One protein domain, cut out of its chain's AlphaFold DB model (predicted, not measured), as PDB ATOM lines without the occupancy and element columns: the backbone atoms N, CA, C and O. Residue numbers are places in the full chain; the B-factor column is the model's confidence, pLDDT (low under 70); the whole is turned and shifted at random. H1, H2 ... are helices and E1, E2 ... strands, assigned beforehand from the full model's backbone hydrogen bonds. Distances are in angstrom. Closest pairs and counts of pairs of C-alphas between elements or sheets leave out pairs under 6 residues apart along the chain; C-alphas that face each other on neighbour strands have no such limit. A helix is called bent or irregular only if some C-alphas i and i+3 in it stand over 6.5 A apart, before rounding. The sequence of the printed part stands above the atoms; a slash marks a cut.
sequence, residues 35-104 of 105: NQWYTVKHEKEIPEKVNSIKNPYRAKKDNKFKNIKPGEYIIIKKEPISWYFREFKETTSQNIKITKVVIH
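What this domain is: This is residues 35 to 104 of the 105 residues of the protein "SdpA family antimicrobial peptide system protein" of Staphylococcus felis (UniProt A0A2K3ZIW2). A small, strongly twisted sheet is built round one long strand, E4, with the long hairpin partner E3 along one side of it and the short strands E1 and E2 beside its two ends on the other side; the single helix H1 covers part of one face of the sheet. The long link between E3 and E4 makes a loop at one end of the elongated whole, where residues 82 to 88 stick out. The printed part has 70 residues, with one named helix and four named strands; along the chain E1 comes first, then H1, then E2, then E3 and last E4. The sheet is branched and mixed: E1 and E4 are antiparallel neighbours, E3 and E4 are antiparallel neighbours, and E2 and E4 are parallel neighbours. The class is mixed, helices and strands, though under half of the residues, 33, are in named elements. The whole is loose, with a radius of gyration of the C-alphas of 14.4 A, and spans 41 by 25 by 18 A.

Where its parts are: E1 is residues 38 to 40, beginning at C-alpha 38 at (-39.095, 37.313, 28.559). H1 is residues 43 to 52, 15.1 A long; it is only just irregular, with C-alphas 44 and 47 7.0 A apart. E2 is residues 57 to 60, 10.1 A long. E3 is residues 71 to 77, 19.2 A long. E4, residues 96 to 104, is the longest strand at 26.0 A and ends at C-alpha 104 at (-33.297, 56.682, 19.569).

How they stand to each other: E1, beside residues 96 to 98 of E4, is antiparallel to it at 144 degrees, with N 38 and O 98 at 2.9 A. E2, on the same side but beside residues 101 to 104, is parallel to E4 at 35 degrees, with N 102 and O 57 at 2.8 A. E3 lies on the other side of E4 and forms a hairpin with it, antiparallel at 160 degrees; N 73 and O 101 are 2.8 A apart. These N and O pairs are within hydrogen-bond range. E1 is apart from E2 and from E3, and E2 is apart from E3. H1 is on the sheet at a height of 8.5 A, over E4 and only just over E1, on which 3 of its C-alphas fall. It runs slantwise to the strands, at 39 degrees to E4 on the local plane. The closest C-alphas of H1 and E4 are those of Val 50 and Lys 100, 7.3 A apart. In H1, 4 of 6 O i to N i+4 pairs are within hydrogen-bond range.

The domain as a whole: The two C-alphas farthest apart are those of Asp 62 and Tyr 84, 41.1 A. The printed part has no cut. The link from E3 to E4, residues 78 to 95, is long. The mean pLDDT of the printed part is 82.6, and residues 85 and 88 to 91 are under 70.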
ATOM      1  N   ASN A  35     -31.405  36.545  25.743       85.25
ATOM      2  CA  ASN A  35     -31.552  36.904  27.159       85.25
ATOM      3  C   ASN A  35     -32.331  38.210  27.414       85.25
ATOM      4  O   ASN A  35     -32.597  38.537  28.565       85.25
ATOM      5  N   GLN A  36     -32.681  38.960  26.365       86.50
ATOM      6  CA  GLN A  36     -33.508  40.170  26.447       86.50
ATOM      7  C   GLN A  36     -34.990  39.876  26.168       86.50
ATOM      8  O   GLN A  36     -35.821  40.785  26.189       86.50
ATOM      9  N   TRP A  37     -35.316  38.609  25.906       89.69
ATOM     10  CA  TRP A  37     -36.676  38.120  25.753       89.69
ATOM     11  C   TRP A  37     -37.171  37.512  27.055       89.69
ATOM     12  O   TRP A  37     -36.515  36.660  27.652       89.69
ATOM     13  N   TYR A  38     -38.370  37.910  27.451       90.25
ATOM     14  CA  TYR A  38     -39.095  37.313  28.559       90.25
ATOM     15  C   TYR A  38     -40.183  36.403  28.017       90.25
ATOM     16  O   TYR A  38     -40.900  36.795  27.100       90.25
ATOM     17  N   THR A  39     -40.328  35.218  28.598       90.44
ATOM     18  CA  THR A  39     -41.394  34.287  28.226       90.44
ATOM     19  C   THR A  39     -42.519  34.339  29.251       90.44
ATOM     20  O   THR A  39     -42.257  34.304  30.451       90.44
ATOM     21  N   VAL A  40     -43.756  34.403  28.768       89.12
ATOM     22  CA  VAL A  40     -44.980  34.212  29.558       89.12
ATOM     23  C   VAL A  40     -45.818  33.108  28.926       89.12
ATOM     24  O   VAL A  40     -45.687  32.848  27.726       89.12
ATOM     25  N   LYS A  41     -46.650  32.441  29.732       86.06
ATOM     26  CA  LYS A  41     -47.467  31.311  29.260       86.06
ATOM     27  C   LYS A  41     -48.870  31.722  28.844       86.06
ATOM     28  O   LYS A  41     -49.477  31.046  28.017       86.06
ATOM     29  N   HIS A  42     -49.378  32.816  29.403       83.31
ATOM     30  CA  HIS A  42     -50.754  33.256  29.207       83.31
ATOM     31  C   HIS A  42     -50.805  34.728  28.792       83.31
ATOM     32  O   HIS A  42     -50.047  35.552  29.302       83.31
ATOM     33  N   GLU A  43     -51.730  35.094  27.893       81.69
ATOM     34  CA  GLU A  43     -51.870  36.495  27.446       81.69
ATOM     35  C   GLU A  43     -52.193  37.451  28.615       81.69
ATOM     36  O   GLU A  43     -51.812  38.621  28.580       81.69
ATOM     37  N   LYS A  44     -52.828  36.949  29.684       84.19
ATOM     38  CA  LYS A  44     -53.141  37.713  30.904       84.19
ATOM     39  C   LYS A  44     -51.902  38.181  31.673       84.19
ATOM     40  O   LYS A  44     -51.977  39.185  32.368       84.19
ATOM     41  N   GLU A  45     -50.772  37.498  31.513       84.69
ATOM     42  CA  GLU A  45     -49.504  37.825  32.180       84.69
ATOM     43  C   GLU A  45     -48.726  38.933  31.442       84.69
ATOM     44  O   GLU A  45     -47.771  39.490  31.982       84.69
ATOM     45  N   ILE A  46     -49.118  39.281  30.205       85.88
ATOM     46  CA  ILE A  46     -48.414  40.276  29.380       85.88
ATOM     47  C   ILE A  46     -48.328  41.646  30.076       85.88
ATOM     48  O   ILE A  46     -47.218  42.176  30.144       85.88
ATOM     49  N   PRO A  47     -49.421  42.249  30.593       86.19
ATOM     50  CA  PRO A  47     -49.366  43.600  31.160       86.19
ATOM     51  C   PRO A  47     -48.451  43.683  32.384       86.19
ATOM     52  O   PRO A  47     -47.619  44.585  32.481       86.19
ATOM     53  N   GLU A  48     -48.558  42.707  33.287       87.44
ATOM     54  CA  GLU A  48     -47.694  42.602  34.462       87.44
ATOM     55  C   GLU A  48     -46.231  42.454  34.040       87.44
ATOM     56  O   GLU A  48     -45.348  43.165  34.535       87.44
ATOM     57  N   LYS A  49     -45.969  41.590  33.049       87.75
ATOM     58  CA  LYS A  49     -44.607  41.369  32.586       87.75
ATOM     59  C   LYS A  49     -44.016  42.607  31.934       87.75
ATOM     60  O   LYS A  49     -42.887  42.943  32.269       87.75
ATOM     61  N   VAL A  50     -44.760  43.300  31.075       86.88
ATOM     62  CA  VAL A  50     -44.332  44.553  30.429       86.88
ATOM     63  C   VAL A  50     -43.893  45.584  31.468       86.88
ATOM     64  O   VAL A  50     -42.818  46.165  31.322       86.88
ATOM     65  N   ASN A  51     -44.664  45.753  32.544       85.62
ATOM     66  CA  ASN A  51     -44.341  46.689  33.623       85.62
ATOM     67  C   ASN A  51     -43.077  46.283  34.402       85.62
ATOM     68  O   ASN A  51     -42.360  47.139  34.915       85.62
ATOM     69  N   SER A  52     -42.763  44.984  34.458       87.06
ATOM     70  CA  SER A  52     -41.556  44.471  35.120       87.06
ATOM     71  C   SER A  52     -40.258  44.652  34.311       87.06
ATOM     72  O   SER A  52     -39.167  44.488  34.865       87.06
ATOM     73  N   ILE A  53     -40.331  44.979  33.010       86.94
ATOM     74  CA  ILE A  53     -39.147  45.099  32.141       86.94
ATOM     75  C   ILE A  53     -38.422  46.420  32.420       86.94
ATOM     76  O   ILE A  53     -38.744  47.465  31.858       86.94
ATOM     77  N   LYS A  54     -37.389  46.356  33.266       83.81
ATOM     78  CA  LYS A  54     -36.544  47.514  33.615       83.81
ATOM     79  C   LYS A  54     -35.471  47.832  32.569       83.81
ATOM     80  O   LYS A  54     -35.121  48.993  32.394       83.81
ATOM     81  N   ASN A  55     -34.974  46.814  31.864       85.94
ATOM     82  CA  ASN A  55     -33.859  46.945  30.923       85.94
ATOM     83  C   ASN A  55     -34.343  46.754  29.480       85.94
ATOM     84  O   ASN A  55     -34.331  45.626  28.984       85.94
ATOM     85  N   PRO A  56     -34.778  47.826  28.794       87.62
ATOM     86  CA  PRO A  56     -35.146  47.730  27.392       87.62
ATOM     87  C   PRO A  56     -33.916  47.534  26.501       87.62
ATOM     88  O   PRO A  56     -32.834  48.064  26.777       87.62
ATOM     89  N   TYR A  57     -34.096  46.832  25.384       89.12
ATOM     90  CA  TYR A  57     -33.128  46.845  24.293       89.12
ATOM     91  C   TYR A  57     -33.091  48.246  23.677       89.12
ATOM     92  O   TYR A  57     -34.127  48.796  23.308       89.12
ATOM     93  N   ARG A  58     -31.904  48.844  23.584       89.50
ATOM     94  CA  ARG A  58     -31.722  50.172  22.992       89.50
ATOM     95  C   ARG A  58     -31.120  50.013  21.607       89.50
ATOM     96  O   ARG A  58     -30.013  49.499  21.480       89.50
ATOM     97  N   ALA A  59     -31.838  50.481  20.595       86.81
ATOM     98  CA  ALA A  59     -31.380  50.495  19.215       86.81
ATOM     99  C   ALA A  59     -31.230  51.940  18.745       86.81
ATOM    100  O   ALA A  59     -32.131  52.753  18.948       86.81
ATOM    101  N   LYS A  60     -30.097  52.253  18.117       87.81
ATOM    102  CA  LYS A  60     -29.927  53.523  17.415       87.81
ATOM    103  C   LYS A  60     -30.577  53.421  16.046       87.81
ATOM    104  O   LYS A  60     -30.392  52.413  15.368       87.81
ATOM    105  N   LYS A  61     -31.320  54.440  15.636       82.88
ATOM    106  CA  LYS A  61     -31.948  54.517  14.326       82.88
ATOM    107  C   LYS A  61     -30.885  54.442  13.239       82.88
ATOM    108  O   LYS A  61     -29.916  55.192  13.230       82.88
ATOM    109  N   ASP A  62     -31.097  53.517  12.317       82.44
ATOM    110  CA  ASP A  62     -30.233  53.298  11.167       82.44
ATOM    111  C   ASP A  62     -31.102  53.104   9.916       82.44
ATOM    112  O   ASP A  62     -32.298  52.800   9.993       82.44
ATOM    113  N   ASN A  63     -30.489  53.222   8.741       76.56
ATOM    114  CA  ASN A  63     -31.097  52.972   7.436       76.56
ATOM    115  C   ASN A  63     -31.762  51.587   7.340       76.56
ATOM    116  O   ASN A  63     -32.667  51.389   6.525       76.56
ATOM    117  N   LYS A  64     -31.348  50.631   8.185       75.50
ATOM    118  CA  LYS A  64     -31.892  49.267   8.254       75.50
ATOM    119  C   LYS A  64     -33.325  49.184   8.782       75.50
ATOM    120  O   LYS A  64     -33.996  48.215   8.431       75.50
ATOM    121  N   PHE A  65     -33.786  50.156   9.572       77.44
ATOM    122  CA  PHE A  65     -35.150  50.201  10.121       77.44
ATOM    123  C   PHE A  65     -35.786  51.597  10.028       77.44
ATOM    124  O   PHE A  65     -36.490  52.066  10.925       77.44
ATOM    125  N   LYS A  66     -35.540  52.264   8.895       80.06
ATOM    126  CA  LYS A  66     -35.947  53.646   8.602       80.06
ATOM    127  C   LYS A  66     -37.445  53.934   8.755       80.06
ATOM    128  O   LYS A  66     -37.819  55.087   8.956       80.06
ATOM    129  N   ASN A  67     -38.307  52.923   8.607       81.31
ATOM    130  CA  ASN A  67     -39.759  53.100   8.650       81.31
ATOM    131  C   ASN A  67     -40.314  53.038  10.082       81.31
ATOM    132  O   ASN A  67     -41.496  53.334  10.288       81.31
ATOM    133  N   ILE A  68     -39.482  52.675  11.064       79.62
ATOM    134  CA  ILE A  68     -39.831  52.720  12.483       79.62
ATOM    135  C   ILE A  68     -39.431  54.091  13.038       79.62
ATOM    136  O   ILE A  68     -38.322  54.582  12.822       79.62
ATOM    137  N   LYS A  69     -40.368  54.746  13.727       82.44
ATOM    138  CA  LYS A  69     -40.112  56.044  14.357       82.44
ATOM    139  C   LYS A  69     -39.297  55.853  15.649       82.44
ATOM    140  O   LYS A  69     -39.372  54.786  16.253       82.44
ATOM    141  N   PRO A  70     -38.534  56.863  16.091       84.25
ATOM    142  CA  PRO A  70     -37.988  56.881  17.443       84.25
ATOM    143  C   PRO A  70     -39.107  56.798  18.484       84.25
ATOM    144  O   PRO A  70     -40.193  57.347  18.278       84.25
ATOM    145  N   GLY A  71     -38.845  56.113  19.592       84.62
ATOM    146  CA  GLY A  71     -39.815  55.919  20.664       84.62
ATOM    147  C   GLY A  71     -39.644  54.604  21.416       84.62
ATOM    148  O   GLY A  71     -38.736  53.813  21.145       84.62
ATOM    149  N   GLU A  72     -40.540  54.378  22.374       85.12
ATOM    150  CA  GLU A  72     -40.622  53.128  23.124       85.12
ATOM    151  C   GLU A  72     -41.645  52.177  22.497       85.12
ATOM    152  O   GLU A  72     -42.772  52.558  22.182       85.12
ATOM    153  N   TYR A  73     -41.253  50.915  22.359       85.56
ATOM    154  CA  TYR A  73     -42.041  49.856  21.753       85.56
ATOM    155  C   TYR A  73     -42.039  48.610  22.630       85.56
ATOM    156  O   TYR A  73     -41.076  48.312  23.338       85.56
ATOM    157  N   ILE A  74     -43.119  47.843  22.531       87.31
ATOM    158  CA  ILE A  74     -43.219  46.504  23.101       87.31
ATOM    159  C   ILE A  74     -43.357  45.547  21.926       87.31
ATOM    160  O   ILE A  74     -44.301  45.656  21.143       87.31
ATOM    161  N   ILE A  75     -42.413  44.619  21.798       87.56
ATOM    162  CA  ILE A  75     -42.477  43.568  20.787       87.56
ATOM    163  C   ILE A  75     -42.982  42.301  21.465       87.56
ATOM    164  O   ILE A  75     -42.417  41.848  22.463       87.56
ATOM    165  N   ILE A  76     -44.051  41.737  20.907       86.38
ATOM    166  CA  ILE A  76     -44.679  40.503  21.375       86.38
ATOM    167  C   ILE A  76     -44.620  39.490  20.237       86.38
ATOM    168  O   ILE A  76     -45.152  39.735  19.154       86.38
ATOM    169  N   LYS A  77     -44.001  38.341  20.492       86.25
ATOM    170  CA  LYS A  77     -44.038  37.178  19.610       86.25
ATOM    171  C   LYS A  77     -44.937  36.125  20.215       86.25
ATOM    172  O   LYS A  77     -44.749  35.740  21.366       86.25
ATOM    173  N   LYS A  78     -45.868  35.633  19.413       84.00
ATOM    174  CA  LYS A  78     -46.719  34.506  19.764       84.00
ATOM    175  C   LYS A  78     -46.861  33.587  18.573       84.00
ATOM    176  O   LYS A  78     -46.856  34.044  17.429       84.00
ATOM    177  N   GLU A  79     -46.977  32.304  18.860       80.00
ATOM    178  CA  GLU A  79     -47.334  31.336  17.841       80.00
ATOM    179  C   GLU A  79     -48.786  31.566  17.405       80.00
ATOM    180  O   GLU A  79     -49.622  32.008  18.204       80.00
ATOM    181  N   PRO A  80     -49.101  31.331  16.124       77.31
ATOM    182  CA  PRO A  80     -50.469  31.422  15.657       77.31
ATOM    183  C   PRO A  80     -51.326  30.383  16.385       77.31
ATOM    184  O   PRO A  80     -51.015  29.196  16.413       77.31
ATOM    185  N   ILE A  81     -52.438  30.839  16.956       71.81
ATOM    186  CA  ILE A  81     -53.427  29.957  17.573       71.81
ATOM    187  C   ILE A  81     -54.299  29.402  16.451       71.81
ATOM    188  O   ILE A  81     -54.824  30.171  15.638       71.81
ATOM    189  N   SER A  82     -54.475  28.081  16.412       76.00
ATOM    190  CA  SER A  82     -55.453  27.473  15.506       76.00
ATOM    191  C   SER A  82     -56.835  28.082  15.747       76.00
ATOM    192  O   SER A  82     -57.228  28.344  16.885       76.00
ATOM    193  N   TRP A  83     -57.588  28.294  14.668       71.00
ATOM    194  CA  TRP A  83     -58.907  28.925  14.722       71.00
ATOM    195  C   TRP A  83     -59.856  28.240  15.717       71.00
ATOM    196  O   TRP A  83     -60.617  28.921  16.398       71.00
ATOM    197  N   TYR A  84     -59.739  26.916  15.859       74.56
ATOM    198  CA  TYR A  84     -60.512  26.106  16.805       74.56
ATOM    199  C   TYR A  84     -60.309  26.520  18.275       74.56
ATOM    200  O   TYR A  84     -61.240  26.471  19.067       74.56
ATOM    201  N   PHE A  85     -59.115  26.997  18.636       69.50
ATOM    202  CA  PHE A  85     -58.777  27.389  20.008       69.50
ATOM    203  C   PHE A  85     -58.888  28.899  20.253       69.50
ATOM    204  O   PHE A  85     -58.482  29.393  21.304       69.50
ATOM    205  N   ARG A  86     -59.443  29.663  19.301       70.12
ATOM    206  CA  ARG A  86     -59.509  31.129  19.387       70.12
ATOM    207  C   ARG A  86     -60.315  31.622  20.591       70.12
ATOM    208  O   ARG A  86     -59.946  32.632  21.189       70.12
ATOM    209  N   GLU A  87     -61.387  30.920  20.949       72.44
ATOM    210  CA  GLU A  87     -62.231  31.240  22.110       72.44
ATOM    211  C   GLU A  87     -61.531  30.922  23.438       72.44
ATOM    212  O   GLU A  87     -61.748  31.597  24.440       72.44
ATOM    213  N   PHE A  88     -60.588  29.979  23.418       69.81
ATOM    214  CA  PHE A  88     -59.787  29.569  24.570       69.81
ATOM    215  C   PHE A  88     -58.437  30.291  24.643       69.81
ATOM    216  O   PHE A  88     -57.565  29.883  25.409       69.81
ATOM    217  N   LYS A  89     -58.226  31.365  23.868       67.25
ATOM    218  CA  LYS A  89     -56.934  32.080  23.792       67.25
ATOM    219  C   LYS A  89     -56.379  32.496  25.162       67.25
ATOM    220  O   LYS A  89     -55.171  32.589  25.330       67.25
ATOM    221  N   GLU A  90     -57.264  32.760  26.124       65.25
ATOM    222  CA  GLU A  90     -56.902  33.246  27.457       65.25
ATOM    223  C   GLU A  90     -56.423  32.137  28.394       65.25
ATOM    224  O   GLU A  90     -55.633  32.400  29.297       65.25
ATOM    225  N   THR A  91     -56.902  30.912  28.188       68.25
ATOM    226  CA  THR A  91     -56.582  29.734  29.004       68.25
ATOM    227  C   THR A  91     -55.571  28.819  28.318       68.25
ATOM    228  O   THR A  91     -54.885  28.047  28.983       68.25
ATOM    229  N   THR A  92     -55.419  28.941  26.998       72.12
ATOM    230  CA  THR A  92     -54.454  28.173  26.211       72.12
ATOM    231  C   THR A  92     -53.040  28.644  26.527       72.12
ATOM    232  O   THR A  92     -52.682  29.787  26.245       72.12
ATOM    233  N   SER A  93     -52.228  27.749  27.091       75.19
ATOM    234  CA  SER A  93     -50.809  28.015  27.317       75.19
ATOM    235  C   SER A  93     -50.075  28.144  25.981       75.19
ATOM    236  O   SER A  93     -50.211  27.289  25.108       75.19
ATOM    237  N   GLN A  94     -49.307  29.218  25.820       79.44
ATOM    238  CA  GLN A  94     -48.515  29.513  24.628       79.44
ATOM    239  C   GLN A  94     -47.122  29.984  25.020       79.44
ATOM    240  O   GLN A  94     -46.926  30.576  26.077       79.44
ATOM    241  N   ASN A  95     -46.143  29.780  24.143       83.69
ATOM    242  CA  ASN A  95     -44.817  30.359  24.321       83.69
ATOM    243  C   ASN A  95     -44.809  31.807  23.809       83.69
ATOM    244  O   ASN A  95     -44.445  32.074  22.662       83.69
ATOM    245  N   ILE A  96     -45.258  32.744  24.646       87.75
ATOM    246  CA  ILE A  96     -45.315  34.165  24.298       87.75
ATOM    247  C   ILE A  96     -44.000  34.812  24.722       87.75
ATOM    248  O   ILE A  96     -43.646  34.784  25.899       87.75
ATOM    249  N   LYS A  97     -43.281  35.427  23.780       89.69
ATOM    250  CA  LYS A  97     -42.048  36.172  24.068       89.69
ATOM    251  C   LYS A  97     -42.308  37.668  24.013       89.69
ATOM    252  O   LYS A  97     -42.907  38.159  23.061       89.69
ATOM    253  N   ILE A  98     -41.819  38.390  25.010       90.19
ATOM    254  CA  ILE A  98     -42.022  39.827  25.180       90.19
ATOM    255  C   ILE A  98     -40.666  40.496  25.361       90.19
ATOM    256  O   ILE A  98     -39.810  39.999  26.096       90.19
ATOM    257  N   THR A  99     -40.479  41.648  24.731       89.31
ATOM    258  CA  THR A  99     -39.344  42.526  25.012       89.31
ATOM    259  C   THR A  99     -39.738  43.991  24.860       89.31
ATOM    260  O   THR A  99     -40.654  44.328  24.104       89.31
ATOM    261  N   LYS A 100     -39.055  44.868  25.601       88.44
ATOM    262  CA  LYS A 100     -39.206  46.323  25.494       88.44
ATOM    263  C   LYS A 100     -38.046  46.863  24.670       88.44
ATOM    264  O   LYS A 100     -36.893  46.552  24.964       88.44
ATOM    265  N   VAL A 101     -38.342  47.677  23.665       86.50
ATOM    266  CA  VAL A 101     -37.346  48.271  22.771       86.50
ATOM    267  C   VAL A 101     -37.472  49.785  22.788       86.50
ATOM    268  O   VAL A 101     -38.573  50.318  22.730       86.50
ATOM    269  N   VAL A 102     -36.343  50.479  22.854       87.94
ATOM    270  CA  VAL A 102     -36.266  51.935  22.736       87.94
ATOM    271  C   VAL A 102     -35.426  52.270  21.516       87.94
ATOM    272  O   VAL A 102     -34.253  51.896  21.442       87.94
ATOM    273  N   ILE A 103     -36.031  52.980  20.568       86.62
ATOM    274  CA  ILE A 103     -35.368  53.466  19.361       86.62
ATOM    275  C   ILE A 103     -35.064  54.947  19.561       86.62
ATOM    276  O   ILE A 103     -35.977  55.738  19.790       86.62
ATOM    277  N   HIS A 104     -33.787  55.304  19.485       86.56
ATOM    278  CA  HIS A 104     -33.297  56.682  19.569       86.56
ATOM    279  C   HIS A 104     -32.617  57.072  18.256       86.56
ATOM    280  O   HIS A 104     -32.184  56.184  17.526       86.56
TER     281      HIS A 104